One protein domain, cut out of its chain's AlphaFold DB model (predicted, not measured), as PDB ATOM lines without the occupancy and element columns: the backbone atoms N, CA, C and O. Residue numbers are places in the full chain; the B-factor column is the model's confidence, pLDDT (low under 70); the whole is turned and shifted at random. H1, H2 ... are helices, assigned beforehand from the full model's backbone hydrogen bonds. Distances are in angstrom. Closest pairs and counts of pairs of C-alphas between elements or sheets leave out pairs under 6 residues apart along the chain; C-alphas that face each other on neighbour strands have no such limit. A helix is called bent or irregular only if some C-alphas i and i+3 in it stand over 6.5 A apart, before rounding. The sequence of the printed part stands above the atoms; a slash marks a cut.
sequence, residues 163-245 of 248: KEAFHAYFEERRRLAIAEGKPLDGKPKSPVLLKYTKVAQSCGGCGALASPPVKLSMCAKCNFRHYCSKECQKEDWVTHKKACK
ATOM      1  N   LYS A 163      -5.439  22.063 -28.910       96.38
ATOM      2  CA  LYS A 163      -6.439  22.792 -28.120       96.38
ATOM      3  C   LYS A 163      -7.419  21.857 -27.409       96.38
ATOM      4  O   LYS A 163      -7.820  22.140 -26.287       96.38
ATOM      5  N   GLU A 164      -7.769  20.726 -28.016       96.75
ATOM      6  CA  GLU A 164      -8.603  19.692 -27.404       96.75
ATOM      7  C   GLU A 164      -7.901  19.041 -26.206       96.75
ATOM      8  O   GLU A 164      -8.485  18.955 -25.126       96.75
ATOM      9  N   ALA A 165      -6.633  18.645 -26.368       95.62
ATOM     10  CA  ALA A 165      -5.838  18.067 -25.288       95.62
ATOM     11  C   ALA A 165      -5.656  19.048 -24.124       95.62
ATOM     12  O   ALA A 165      -5.840  18.673 -22.962       95.62
ATOM     13  N   PHE A 166      -5.376  20.318 -24.428       96.75
ATOM     14  CA  PHE A 166      -5.279  21.356 -23.410       96.75
ATOM     15  C   PHE A 166      -6.621  21.629 -22.729       96.75
ATOM     16  O   PHE A 166      -6.667  21.706 -21.505       96.75
ATOM     17  N   HIS A 167      -7.722  21.702 -23.481       96.31
ATOM     18  CA  HIS A 167      -9.065  21.826 -22.915       96.31
ATOM     19  C   HIS A 167      -9.361  20.686 -21.931       96.31
ATOM     20  O   HIS A 167      -9.728  20.939 -20.783       96.31
ATOM     21  N   ALA A 168      -9.131  19.435 -22.337       95.06
ATOM     22  CA  ALA A 168      -9.346  18.273 -21.481       95.06
ATOM     23  C   ALA A 168      -8.458  18.297 -20.226       95.06
ATOM     24  O   ALA A 168      -8.912  17.910 -19.146       95.06
ATOM     25  N   TYR A 169      -7.203  18.745 -20.343       95.50
ATOM     26  CA  TYR A 169      -6.304  18.934 -19.202       95.50
ATOM     27  C   TYR A 169      -6.791  20.044 -18.263       95.50
ATOM     28  O   TYR A 169      -6.843  19.838 -17.052       95.50
ATOM     29  N   PHE A 170      -7.198  21.194 -18.802       95.75
ATOM     30  CA  PHE A 170      -7.673  22.335 -18.025       95.75
ATOM     31  C   PHE A 170      -8.902  21.971 -17.187       95.75
ATOM     32  O   PHE A 170      -8.959  22.245 -15.987       95.75
ATOM     33  N   GLU A 171      -9.885  21.314 -17.804       94.88
ATOM     34  CA  GLU A 171     -11.104  20.881 -17.120       94.88
ATOM     35  C   GLU A 171     -10.802  19.854 -16.018       94.88
ATOM     36  O   GLU A 171     -11.362  19.927 -14.921       94.88
ATOM     37  N   GLU A 172      -9.860  18.940 -16.261       94.69
ATOM     38  CA  GLU A 172      -9.396  17.992 -15.247       94.69
ATOM     39  C   GLU A 172      -8.686  18.701 -14.087       94.69
ATOM     40  O   GLU A 172      -8.966  18.412 -12.920       94.69
ATOM     41  N   ARG A 173      -7.833  19.691 -14.378       94.38
ATOM     42  CA  ARG A 173      -7.164  20.498 -13.351       94.38
ATOM     43  C   ARG A 173      -8.172  21.268 -12.504       94.38
ATOM     44  O   ARG A 173      -8.018  21.308 -11.282       94.38
ATOM     45  N   ARG A 174      -9.235  21.806 -13.116       94.62
ATOM     46  CA  ARG A 174     -10.332  22.476 -12.403       94.62
ATOM     47  C   ARG A 174     -11.078  21.515 -11.477       94.62
ATOM     48  O   ARG A 174     -11.341  21.859 -10.327       94.62
ATOM     49  N   ARG A 175     -11.378  20.296 -11.937       94.44
ATOM     50  CA  ARG A 175     -12.006  19.249 -11.109       94.44
ATOM     51  C   ARG A 175     -11.114  18.822  -9.953       94.44
ATOM     52  O   ARG A 175     -11.604  18.682  -8.838       94.44
ATOM     53  N   LEU A 176      -9.817  18.655 -10.196       94.00
ATOM     54  CA  LEU A 176      -8.850  18.329  -9.151       94.00
ATOM     55  C   LEU A 176      -8.789  19.432  -8.087       94.00
ATOM     56  O   LEU A 176      -8.884  19.134  -6.902       94.00
ATOM     57  N   ALA A 177      -8.717  20.694  -8.510       93.75
ATOM     58  CA  ALA A 177      -8.708  21.854  -7.623       93.75
ATOM     59  C   ALA A 177      -9.959  21.902  -6.718       93.75
ATOM     60  O   ALA A 177      -9.855  22.107  -5.509       93.75
ATOM     61  N   ILE A 178     -11.143  21.617  -7.276       94.25
ATOM     62  CA  ILE A 178     -12.392  21.487  -6.506       94.25
ATOM     63  C   ILE A 178     -12.318  20.314  -5.518       94.25
ATOM     64  O   ILE A 178     -12.674  20.477  -4.353       94.25
ATOM     65  N   ALA A 179     -11.837  19.145  -5.956       94.38
ATOM     66  CA  ALA A 179     -11.706  17.960  -5.104       94.38
ATOM     67  C   ALA A 179     -10.765  18.191  -3.910       94.38
ATOM     68  O   ALA A 179     -10.942  17.587  -2.855       94.38
ATOM     69  N   GLU A 180      -9.768  19.057  -4.081       94.38
ATOM     70  CA  GLU A 180      -8.791  19.430  -3.055       94.38
ATOM     71  C   GLU A 180      -9.259  20.595  -2.167       94.38
ATOM     72  O   GLU A 180      -8.510  21.040  -1.299       94.38
ATOM     73  N   GLY A 181     -10.488  21.093  -2.364       94.62
ATOM     74  CA  GLY A 181     -11.043  22.215  -1.600       94.62
ATOM     75  C   GLY A 181     -10.392  23.563  -1.921       94.62
ATOM     76  O   GLY A 181     -10.554  24.517  -1.166       94.62
ATOM     77  N   LYS A 182      -9.652  23.650  -3.031       93.31
ATOM     78  CA  LYS A 182      -8.912  24.836  -3.475       93.31
ATOM     79  C   LYS A 182      -9.281  25.159  -4.925       93.31
ATOM     80  O   LYS A 182      -8.443  24.982  -5.808       93.31
ATOM     81  N   PRO A 183     -10.540  25.542  -5.210       91.62
ATOM     82  CA  PRO A 183     -10.959  25.844  -6.574       91.62
ATOM     83  C   PRO A 183     -10.112  26.975  -7.169       91.62
ATOM     84  O   PRO A 183      -9.690  27.877  -6.452       91.62
ATOM     85  N   LEU A 184      -9.901  26.925  -8.487       90.88
ATOM     86  CA  LEU A 184      -9.206  27.987  -9.218       90.88
ATOM     87  C   LEU A 184      -9.913  29.331  -9.003       90.88
ATOM     88  O   LEU A 184     -11.147  29.399  -9.090       90.88
ATOM     89  N   ASP A 185      -9.138  30.385  -8.753       86.88
ATOM     90  CA  ASP A 185      -9.684  31.713  -8.487       86.88
ATOM     91  C   ASP A 185     -10.459  32.260  -9.696       86.88
ATOM     92  O   ASP A 185     -10.060  32.090 -10.853       86.88
ATOM     93  N   GLY A 186     -11.622  32.856  -9.429       84.50
ATOM     94  CA  GLY A 186     -12.599  33.260 -10.447       84.50
ATOM     95  C   GLY A 186     -13.337  32.104 -11.143       84.50
ATOM     96  O   GLY A 186     -14.159  32.358 -12.021       84.50
ATOM     97  N   LYS A 187     -13.075  30.838 -10.769       84.38
ATOM     98  CA  LYS A 187     -13.670  29.614 -11.350       84.38
ATOM     99  C   LYS A 187     -13.691  29.622 -12.892       84.38
ATOM    100  O   LYS A 187     -14.747  29.385 -13.488       84.38
ATOM    101  N   PRO A 188     -12.552  29.890 -13.558       87.75
ATOM    102  CA  PRO A 188     -12.516  30.055 -15.001       87.75
ATOM    103  C   PRO A 188     -12.990  28.793 -15.721       87.75
ATOM    104  O   PRO A 188     -12.644  27.659 -15.363       87.75
ATOM    105  N   LYS A 189     -13.763  28.999 -16.787       89.69
ATOM    106  CA  LYS A 189     -13.939  27.980 -17.825       89.69
ATOM    107  C   LYS A 189     -12.625  27.820 -18.589       89.69
ATOM    108  O   LYS A 189     -11.782  28.715 -18.559       89.69
ATOM    109  N   SER A 190     -12.465  26.700 -19.289       93.62
ATOM    110  CA  SER A 190     -11.335  26.526 -20.196       93.62
ATOM    111  C   SER A 190     -11.184  27.730 -21.141       93.62
ATOM    112  O   SER A 190     -12.151  28.068 -21.827       93.62
ATOM    113  N   PRO A 191      -9.989  28.338 -21.241       92.81
ATOM    114  CA  PRO A 191      -9.747  29.499 -22.101       92.81
ATOM    115  C   PRO A 191      -9.962  29.191 -23.590       92.81
ATOM    116  O   PRO A 191     -10.346  30.073 -24.345       92.81
ATOM    117  N   VAL A 192      -9.838  27.926 -24.010       95.00
ATOM    118  CA  VAL A 192     -10.197  27.483 -25.372       95.00
ATOM    119  C   VAL A 192     -11.663  27.810 -25.704       95.00
ATOM    120  O   VAL A 192     -11.987  28.168 -26.832       95.00
ATOM    121  N   LEU A 193     -12.564  27.766 -24.714       93.25
ATOM    122  CA  LEU A 193     -13.988  28.054 -24.922       93.25
ATOM    123  C   LEU A 193     -14.289  29.546 -25.125       93.25
ATOM    124  O   LEU A 193     -15.424  29.888 -25.443       93.25
ATOM    125  N   LEU A 194     -13.301  30.433 -24.961       88.62
ATOM    126  CA  LEU A 194     -13.446  31.851 -25.302       88.62
ATOM    127  C   LEU A 194     -13.543  32.060 -26.820       88.62
ATOM    128  O   LEU A 194     -14.169  33.017 -27.264       88.62
ATOM    129  N   LYS A 195     -12.957  31.149 -27.610       87.94
ATOM    130  CA  LYS A 195     -12.922  31.219 -29.078       87.94
ATOM    131  C   LYS A 195     -13.661  30.069 -29.756       87.94
ATOM    132  O   LYS A 195     -14.266  30.255 -30.808       87.94
ATOM    133  N   TYR A 196     -13.626  28.880 -29.163       91.44
ATOM    134  CA  TYR A 196     -14.182  27.669 -29.756       91.44
ATOM    135  C   TYR A 196     -15.428  27.226 -28.991       91.44
ATOM    136  O   TYR A 196     -15.348  26.787 -27.847       91.44
ATOM    137  N   THR A 197     -16.595  27.293 -29.634       90.56
ATOM    138  CA  THR A 197     -17.874  26.902 -29.009       90.56
ATOM    139  C   THR A 197     -18.030  25.391 -28.847       90.56
ATOM    140  O   THR A 197     -18.798  24.932 -28.003       90.56
ATOM    141  N   LYS A 198     -17.304  24.605 -29.651       91.81
ATOM    142  CA  LYS A 198     -17.241  23.145 -29.572       91.81
ATOM    143  C   LYS A 198     -15.787  22.701 -29.625       91.81
ATOM    144  O   LYS A 198     -15.044  23.116 -30.511       91.81
ATOM    145  N   VAL A 199     -15.412  21.833 -28.694       94.12
ATOM    146  CA  VAL A 199     -14.076  21.245 -28.606       94.12
ATOM    147  C   VAL A 199     -14.241  19.732 -28.625       94.12
ATOM    148  O   VAL A 199     -15.040  19.185 -27.863       94.12
ATOM    149  N   ALA A 200     -13.551  19.061 -29.547       94.25
ATOM    150  CA  ALA A 200     -13.610  17.608 -29.640       94.25
ATOM    151  C   ALA A 200     -12.936  16.950 -28.426       94.25
ATOM    152  O   ALA A 200     -12.133  17.559 -27.720       94.25
ATOM    153  N   GLN A 201     -13.278  15.687 -28.181       94.69
ATOM    154  CA  GLN A 201     -12.708  14.931 -27.072       94.69
ATOM    155  C   GLN A 201     -11.291  14.461 -27.407       94.69
ATOM    156  O   GLN A 201     -11.001  14.045 -28.533       94.69
ATOM    157  N   SER A 202     -10.432  14.460 -26.393       96.00
ATOM    158  CA  SER A 202      -9.067  13.946 -26.467       96.00
ATOM    159  C   SER A 202      -8.796  12.953 -25.341       96.00
ATOM    160  O   SER A 202      -9.411  12.994 -24.272       96.00
ATOM    161  N   CYS A 203      -7.825  12.072 -25.554       96.12
ATOM    162  CA  CYS A 203      -7.330  11.174 -24.525       96.12
ATOM    163  C   CYS A 203      -6.699  11.969 -23.371       96.12
ATOM    164  O   CYS A 203      -5.802  12.779 -23.590       96.12
ATOM    165  N   GLY A 204      -7.112  11.683 -22.139       93.81
ATOM    166  CA  GLY A 204      -6.572  12.301 -20.934       93.81
ATOM    167  C   GLY A 204      -5.120  11.923 -20.636       93.81
ATOM    168  O   GLY A 204      -4.369  12.748 -20.132       93.81
ATOM    169  N   GLY A 205      -4.710  10.701 -20.988       92.38
ATOM    170  CA  GLY A 205      -3.346  10.225 -20.734       92.38
ATOM    171  C   GLY A 205      -2.329  10.689 -21.779       92.38
ATOM    172  O   GLY A 205      -1.185  10.993 -21.451       92.38
ATOM    173  N   CYS A 206      -2.731  10.769 -23.052       92.19
ATOM    174  CA  CYS A 206      -1.784  10.984 -24.148       92.19
ATOM    175  C   CYS A 206      -2.134  12.128 -25.106       92.19
ATOM    176  O   CYS A 206      -1.312  12.447 -25.957       92.19
ATOM    177  N   GLY A 207      -3.294  12.774 -24.960       93.81
ATOM    178  CA  GLY A 207      -3.701  13.913 -25.790       93.81
ATOM    179  C   GLY A 207      -4.188  13.537 -27.192       93.81
ATOM    180  O   GLY A 207      -4.578  14.418 -27.949       93.81
ATOM    181  N   ALA A 208      -4.201  12.246 -27.548       94.06
ATOM    182  CA  ALA A 208      -4.682  11.788 -28.849       94.06
ATOM    183  C   ALA A 208      -6.151  12.171 -29.079       94.06
ATOM    184  O   ALA A 208      -6.999  11.951 -28.209       94.06
ATOM    185  N   LEU A 209      -6.449  12.710 -30.258       94.06
ATOM    186  CA  LEU A 209      -7.807  13.067 -30.657       94.06
ATOM    187  C   LEU A 209      -8.612  11.833 -31.056       94.06
ATOM    188  O   LEU A 209      -8.065  10.861 -31.586       94.06
ATOM    189  N   ALA A 210      -9.928  11.905 -30.860       90.81
ATOM    190  CA  ALA A 210     -10.835  10.966 -31.501       90.81
ATOM    191  C   ALA A 210     -10.697  11.077 -33.029       90.81
ATOM    192  O   ALA A 210     -10.803  12.160 -33.602       90.81
ATOM    193  N   SER A 211     -10.460   9.952 -33.689       87.62
ATOM    194  CA  SER A 211     -10.363   9.847 -35.147       87.62
ATOM    195  C   SER A 211     -10.864   8.465 -35.583       87.62
ATOM    196  O   SER A 211     -11.038   7.599 -34.724       87.62
ATOM    197  N   PRO A 212     -11.108   8.202 -36.882       86.62
ATOM    198  CA  PRO A 212     -11.545   6.876 -37.325       86.62
ATOM    199  C   PRO A 212     -10.691   5.703 -36.790       86.62
ATOM    200  O   PRO A 212     -11.288   4.736 -36.310       86.62
ATOM    201  N   PRO A 213      -9.338   5.774 -36.772       88.25
ATOM    202  CA  PRO A 213      -8.518   4.731 -36.150       88.25
ATOM    203  C   PRO A 213      -8.438   4.825 -34.616       88.25
ATOM    204  O   PRO A 213      -8.115   3.835 -33.965       88.25
ATOM    205  N   VAL A 214      -8.731   5.984 -34.013       88.12
ATOM    206  CA  VAL A 214      -8.617   6.210 -32.562       88.12
ATOM    207  C   VAL A 214      -9.997   6.421 -31.950       88.12
ATOM    208  O   VAL A 214     -10.509   7.540 -31.868       88.12
ATOM    209  N   LYS A 215     -10.591   5.333 -31.455       94.38
ATOM    210  CA  LYS A 215     -11.823   5.397 -30.663       94.38
ATOM    211  C   LYS A 215     -11.486   5.717 -29.212       94.38
ATOM    212  O   LYS A 215     -10.683   5.029 -28.588       94.38
ATOM    213  N   LEU A 216     -12.120   6.751 -28.665       97.06
ATOM    214  CA  LEU A 216     -11.981   7.097 -27.256       97.06
ATOM    215  C   LEU A 216     -13.082   6.431 -26.429       97.06
ATOM    216  O   LEU A 216     -14.258   6.477 -26.774       97.06
ATOM    217  N   SER A 217     -12.684   5.844 -25.309       96.88
ATOM    218  CA  SER A 217     -13.565   5.299 -24.281       96.88
ATOM    219  C   SER A 217     -13.717   6.290 -23.130       96.88
ATOM    220  O   SER A 217     -12.764   6.968 -22.750       96.88
ATOM    221  N   MET A 218     -14.919   6.393 -22.574       96.75
ATOM    222  CA  MET A 218     -15.197   7.269 -21.438       96.75
ATOM    223  C   MET A 218     -14.900   6.563 -20.116       96.75
ATOM    224  O   MET A 218     -15.151   5.370 -19.951       96.75
ATOM    225  N   CYS A 219     -14.420   7.318 -19.131       97.19
ATOM    226  CA  CYS A 219     -14.312   6.841 -17.760       97.19
ATOM    227  C   CYS A 219     -15.703   6.483 -17.216       97.19
ATOM    228  O   CYS A 219     -16.490   7.380 -16.921       97.19
ATOM    229  N   ALA A 220     -15.973   5.192 -17.001       95.25
ATOM    230  CA  ALA A 220     -17.288   4.679 -16.593       95.25
ATOM    231  C   ALA A 220     -17.846   5.260 -15.278       95.25
ATOM    232  O   ALA A 220     -19.035   5.142 -15.001       95.25
ATOM    233  N   LYS A 221     -16.995   5.865 -14.437       94.88
ATOM    234  CA  LYS A 221     -17.414   6.469 -13.163       94.88
ATOM    235  C   LYS A 221     -17.914   7.898 -13.318       94.88
ATOM    236  O   LYS A 221     -18.895   8.270 -12.687       94.88
ATOM    237  N   CYS A 222     -17.206   8.709 -14.103       95.25
ATOM    238  CA  CYS A 222     -17.492  10.139 -14.194       95.25
ATOM    239  C   CYS A 222     -18.081  10.579 -15.529       95.25
ATOM    240  O   CYS A 222     -18.575  11.696 -15.609       95.25
ATOM    241  N   ASN A 223     -18.011   9.731 -16.558       93.44
ATOM    242  CA  ASN A 223     -18.514  10.000 -17.901       93.44
ATOM    243  C   ASN A 223     -18.007  11.332 -18.488       93.44
ATOM    244  O   ASN A 223     -18.721  11.995 -19.230       93.44
ATOM    245  N   PHE A 224     -16.779  11.730 -18.139       92.69
ATOM    246  CA  PHE A 224     -16.193  13.007 -18.562       92.69
ATOM    247  C   PHE A 224     -14.797  12.846 -19.171       92.69
ATOM    248  O   PHE A 224     -14.524  13.328 -20.264       92.69
ATOM    249  N   ARG A 225     -13.893  12.151 -18.472       95.56
ATOM    250  CA  ARG A 225     -12.520  11.920 -18.940       95.56
ATOM    251  C   ARG A 225     -12.515  10.793 -19.979       95.56
ATOM    252  O   ARG A 225     -13.146   9.760 -19.750       95.56
ATOM    253  N   HIS A 226     -11.821  10.998 -21.095       97.50
ATOM    254  CA  HIS A 226     -11.770  10.069 -22.227       97.50
ATOM    255  C   HIS A 226     -10.377   9.453 -22.377       97.50
ATOM    256  O   HIS A 226      -9.383  10.092 -22.043       97.50
ATOM    257  N   TYR A 227     -10.287   8.238 -22.918       97.81
ATOM    258  CA  TYR A 227      -9.029   7.510 -23.090       97.81
ATOM    259  C   TYR A 227      -9.017   6.687 -24.373       97.81
ATOM    260  O   TYR A 227      -9.982   5.986 -24.668       97.81
ATOM    261  N   CYS A 228      -7.903   6.717 -25.107       96.88
ATOM    262  CA  CYS A 228      -7.717   5.871 -26.289       96.88
ATOM    263  C   CYS A 228      -7.412   4.407 -25.941       96.88
ATOM    264  O   CYS A 228      -7.545   3.540 -26.796       96.88
ATOM    265  N   SER A 229      -6.984   4.125 -24.707       96.62
ATOM    266  CA  SER A 229      -6.646   2.777 -24.255       96.62
ATOM    267  C   SER A 229      -6.756   2.639 -22.732       96.62
ATOM    268  O   SER A 229      -6.807   3.638 -22.005       96.62
ATOM    269  N   LYS A 230      -6.783   1.395 -22.236       96.69
ATOM    270  CA  LYS A 230      -6.815   1.105 -20.789       96.69
ATOM    271  C   LYS A 230      -5.515   1.513 -20.098       96.69
ATOM    272  O   LYS A 230      -5.533   1.884 -18.929       96.69
ATOM    273  N   GLU A 231      -4.406   1.478 -20.822       96.81
ATOM    274  CA  GLU A 231      -3.079   1.873 -20.354       96.81
ATOM    275  C   GLU A 231      -3.070   3.374 -20.058       96.81
ATOM    276  O   GLU A 231      -2.777   3.766 -18.931       96.81
ATOM    277  N   CYS A 232      -3.543   4.200 -21.003       96.19
ATOM    278  CA  CYS A 232      -3.703   5.642 -20.787       96.19
ATOM    279  C   CYS A 232      -4.628   5.955 -19.602       96.19
ATOM    280  O   CYS A 232      -4.375   6.898 -18.856       96.19
ATOM    281  N   GLN A 233      -5.696   5.171 -19.409       97.44
ATOM    282  CA  GLN A 233      -6.571   5.325 -18.246       97.44
ATOM    283  C   GLN A 233      -5.854   4.983 -16.934       97.44
ATOM    284  O   GLN A 233      -6.026   5.691 -15.943       97.44
ATOM    285  N   LYS A 234      -5.073   3.897 -16.901       96.62
ATOM    286  CA  LYS A 234      -4.337   3.453 -15.709       96.62
ATOM    287  C   LYS A 234      -3.253   4.455 -15.312       96.62
ATOM    288  O   LYS A 234      -3.111   4.731 -14.124       96.62
ATOM    289  N   GLU A 235      -2.531   4.999 -16.285       93.31
ATOM    290  CA  GLU A 235      -1.507   6.027 -16.071       93.31
ATOM    291  C   GLU A 235      -2.119   7.321 -15.518       93.31
ATOM    292  O   GLU A 235      -1.679   7.825 -14.487       93.31
ATOM    293  N   ASP A 236      -3.199   7.810 -16.138       94.38
ATOM    294  CA  ASP A 236      -3.908   9.017 -15.693       94.38
ATOM    295  C   ASP A 236      -4.651   8.803 -14.361       94.38
ATOM    296  O   ASP A 236      -4.970   9.766 -13.674       94.38
ATOM    297  N   TRP A 237      -4.920   7.560 -13.932       95.56
ATOM    298  CA  TRP A 237      -5.686   7.287 -12.707       95.56
ATOM    299  C   TRP A 237      -5.048   7.876 -11.444       95.56
ATOM    300  O   TRP A 237      -5.770   8.250 -10.517       95.56
ATOM    301  N   VAL A 238      -3.717   7.989 -11.402       90.88
ATOM    302  CA  VAL A 238      -2.982   8.549 -10.256       90.88
ATOM    303  C   VAL A 238      -3.450   9.973  -9.944       90.88
ATOM    304  O   VAL A 238      -3.686  10.306  -8.782       90.88
ATOM    305  N   THR A 239      -3.653  10.790 -10.977       89.38
ATOM    306  CA  THR A 239      -4.147  12.168 -10.864       89.38
ATOM    307  C   THR A 239      -5.675  12.219 -10.947       89.38
ATOM    308  O   THR A 239      -6.321  12.885 -10.132       89.38
ATOM    309  N   HIS A 240      -6.276  11.435 -11.846       94.75
ATOM    310  CA  HIS A 240      -7.714  11.441 -12.105       94.75
ATOM    311  C   HIS A 240      -8.550  10.954 -10.919       94.75
ATOM    312  O   HIS A 240      -9.652  11.451 -10.706       94.75
ATOM    313  N   LYS A 241      -8.062  10.017 -10.091       95.75
ATOM    314  CA  LYS A 241      -8.843   9.410  -8.990       95.75
ATOM    315  C   LYS A 241      -9.538  10.441  -8.092       95.75
ATOM    316  O   LYS A 241     -10.670  10.202  -7.664       95.75
ATOM    317  N   LYS A 242      -8.871  11.562  -7.798       94.94
ATOM    318  CA  LYS A 242      -9.424  12.652  -6.976       94.94
ATOM    319  C   LYS A 242     -10.490  13.446  -7.739       94.94
ATOM    320  O   LYS A 242     -11.608  13.596  -7.252       94.94
ATOM    321  N   ALA A 243     -10.167  13.885  -8.951       95.25
ATOM    322  CA  ALA A 243     -11.053  14.656  -9.822       95.25
ATOM    323  C   ALA A 243     -12.278  13.861 -10.315       95.25
ATOM    324  O   ALA A 243     -13.340  14.432 -10.546       95.25
ATOM    325  N   CYS A 244     -12.170  12.533 -10.413       96.94
ATOM    326  CA  CYS A 244     -13.204  11.623 -10.906       96.94
ATOM    327  C   CYS A 244     -14.546  11.786 -10.175       96.94
ATOM    328  O   CYS A 244     -15.605  11.654 -10.785       96.94
ATOM    329  N   LYS A 245     -14.510  12.114  -8.878       91.75
ATOM    330  CA  LYS A 245     -15.708  12.283  -8.041       91.75
ATOM    331  C   LYS A 245     -16.397  13.638  -8.215       91.75
ATOM    332  O   LYS A 245     -17.528  13.798  -7.766       91.75
TER     333      LYS A 245
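What this domain is: This is residues 163 to 245 of the 248 residues of a protein of Zymoseptoria tritici ST99CH_1A5 (UniProt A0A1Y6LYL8). Two helices, H1 and H3, meet near their last residues as a V, and a long irregular stretch of chain, residues 195 to 229, makes up much of the rest, with residues 201 to 208 and 225 to 228 lying in the mouth of the V between the first residues of the two helices. The very short H2 sits beside the beginning of H1, on the side of H1 away from H3, and the link from H1 to H2 loops out on that same side. The printed part has 83 residues with three named helices, in the order H1, H2, H3, and no named strand; a very short antiparallel pairing joins residues 217 to 218 with residues 226 to 227. The class is all helix, although the named helices hold 35 of the 83 residues, under half. The whole is compact, with a radius of gyration of the C-alphas of 12.7 A, and spans 39 by 30 by 17 A along its three main axes.

How they stand to each other: H1, residues 163 to 179, is the longest helix by residues. H2, residues 191 to 194, and H1 only just touch, with 3 pairs of C-alphas within 8 A. The closest C-alphas of these two are those of His 167 and Val 192, 6.3 A apart, and H1 touches H2 with residues 163 to 167 alone. Their centres are 12.2 A apart. H3, residues 230 to 243, touches H1 with 12 pairs of C-alphas within 8 A. The closest C-alphas of H1 and H3 are those of Leu 176 and Ala 243, 4.3 A apart. H1 touches H3 with residues 172 to 179 alone, and H3 touches H1 with residues 239 to 243 alone. H1 and H3 run the same way at a steep tilt of 42 degrees, and their centres are 13.1 A apart. H2 and H3 are apart. Every pair of O of residue i and N of residue i+4 is within hydrogen-bond range in H1, while in H3 6 of 10 are; H2 is too short for such a pair.

Where its parts are: H1 begins with the C-alpha of Lys 163 at (-6.439, 22.792, -28.120) and ends with Ala 179, 24.1 A from first to last C-alpha. H2 runs from Pro 191, with its C-alpha at (-9.747, 29.499, -22.101), to Leu 194, four residues in all. H3 runs from Lys 230 to Ala 243, whose C-alpha is at (-11.053, 14.656, -9.822), and measures 17.9 A from first to last C-alpha. H3 is irregular, but only just: C-alphas 239 and 242 are 6.6 A apart, against about 5 A in a regular helix, and its line is a rough one.

The domain as a whole: The two C-alphas farthest apart are those of Gly 181 and Pro 212, at 38.9 A. The first and last printed C-alphas, those of Lys 163 and Lys 245, are 24.5 A apart. The printed part has no cut. Both links are long: 11 residues lie between H1 and H2, and 35 between H2 and H3. The latter stretch, residues 195 to 229, has its C-alphas 5 to 20 A from the mean of all C-alphas. The mean pLDDT of the printed part is 93.6, and no printed residue is under 70 in this predicted model.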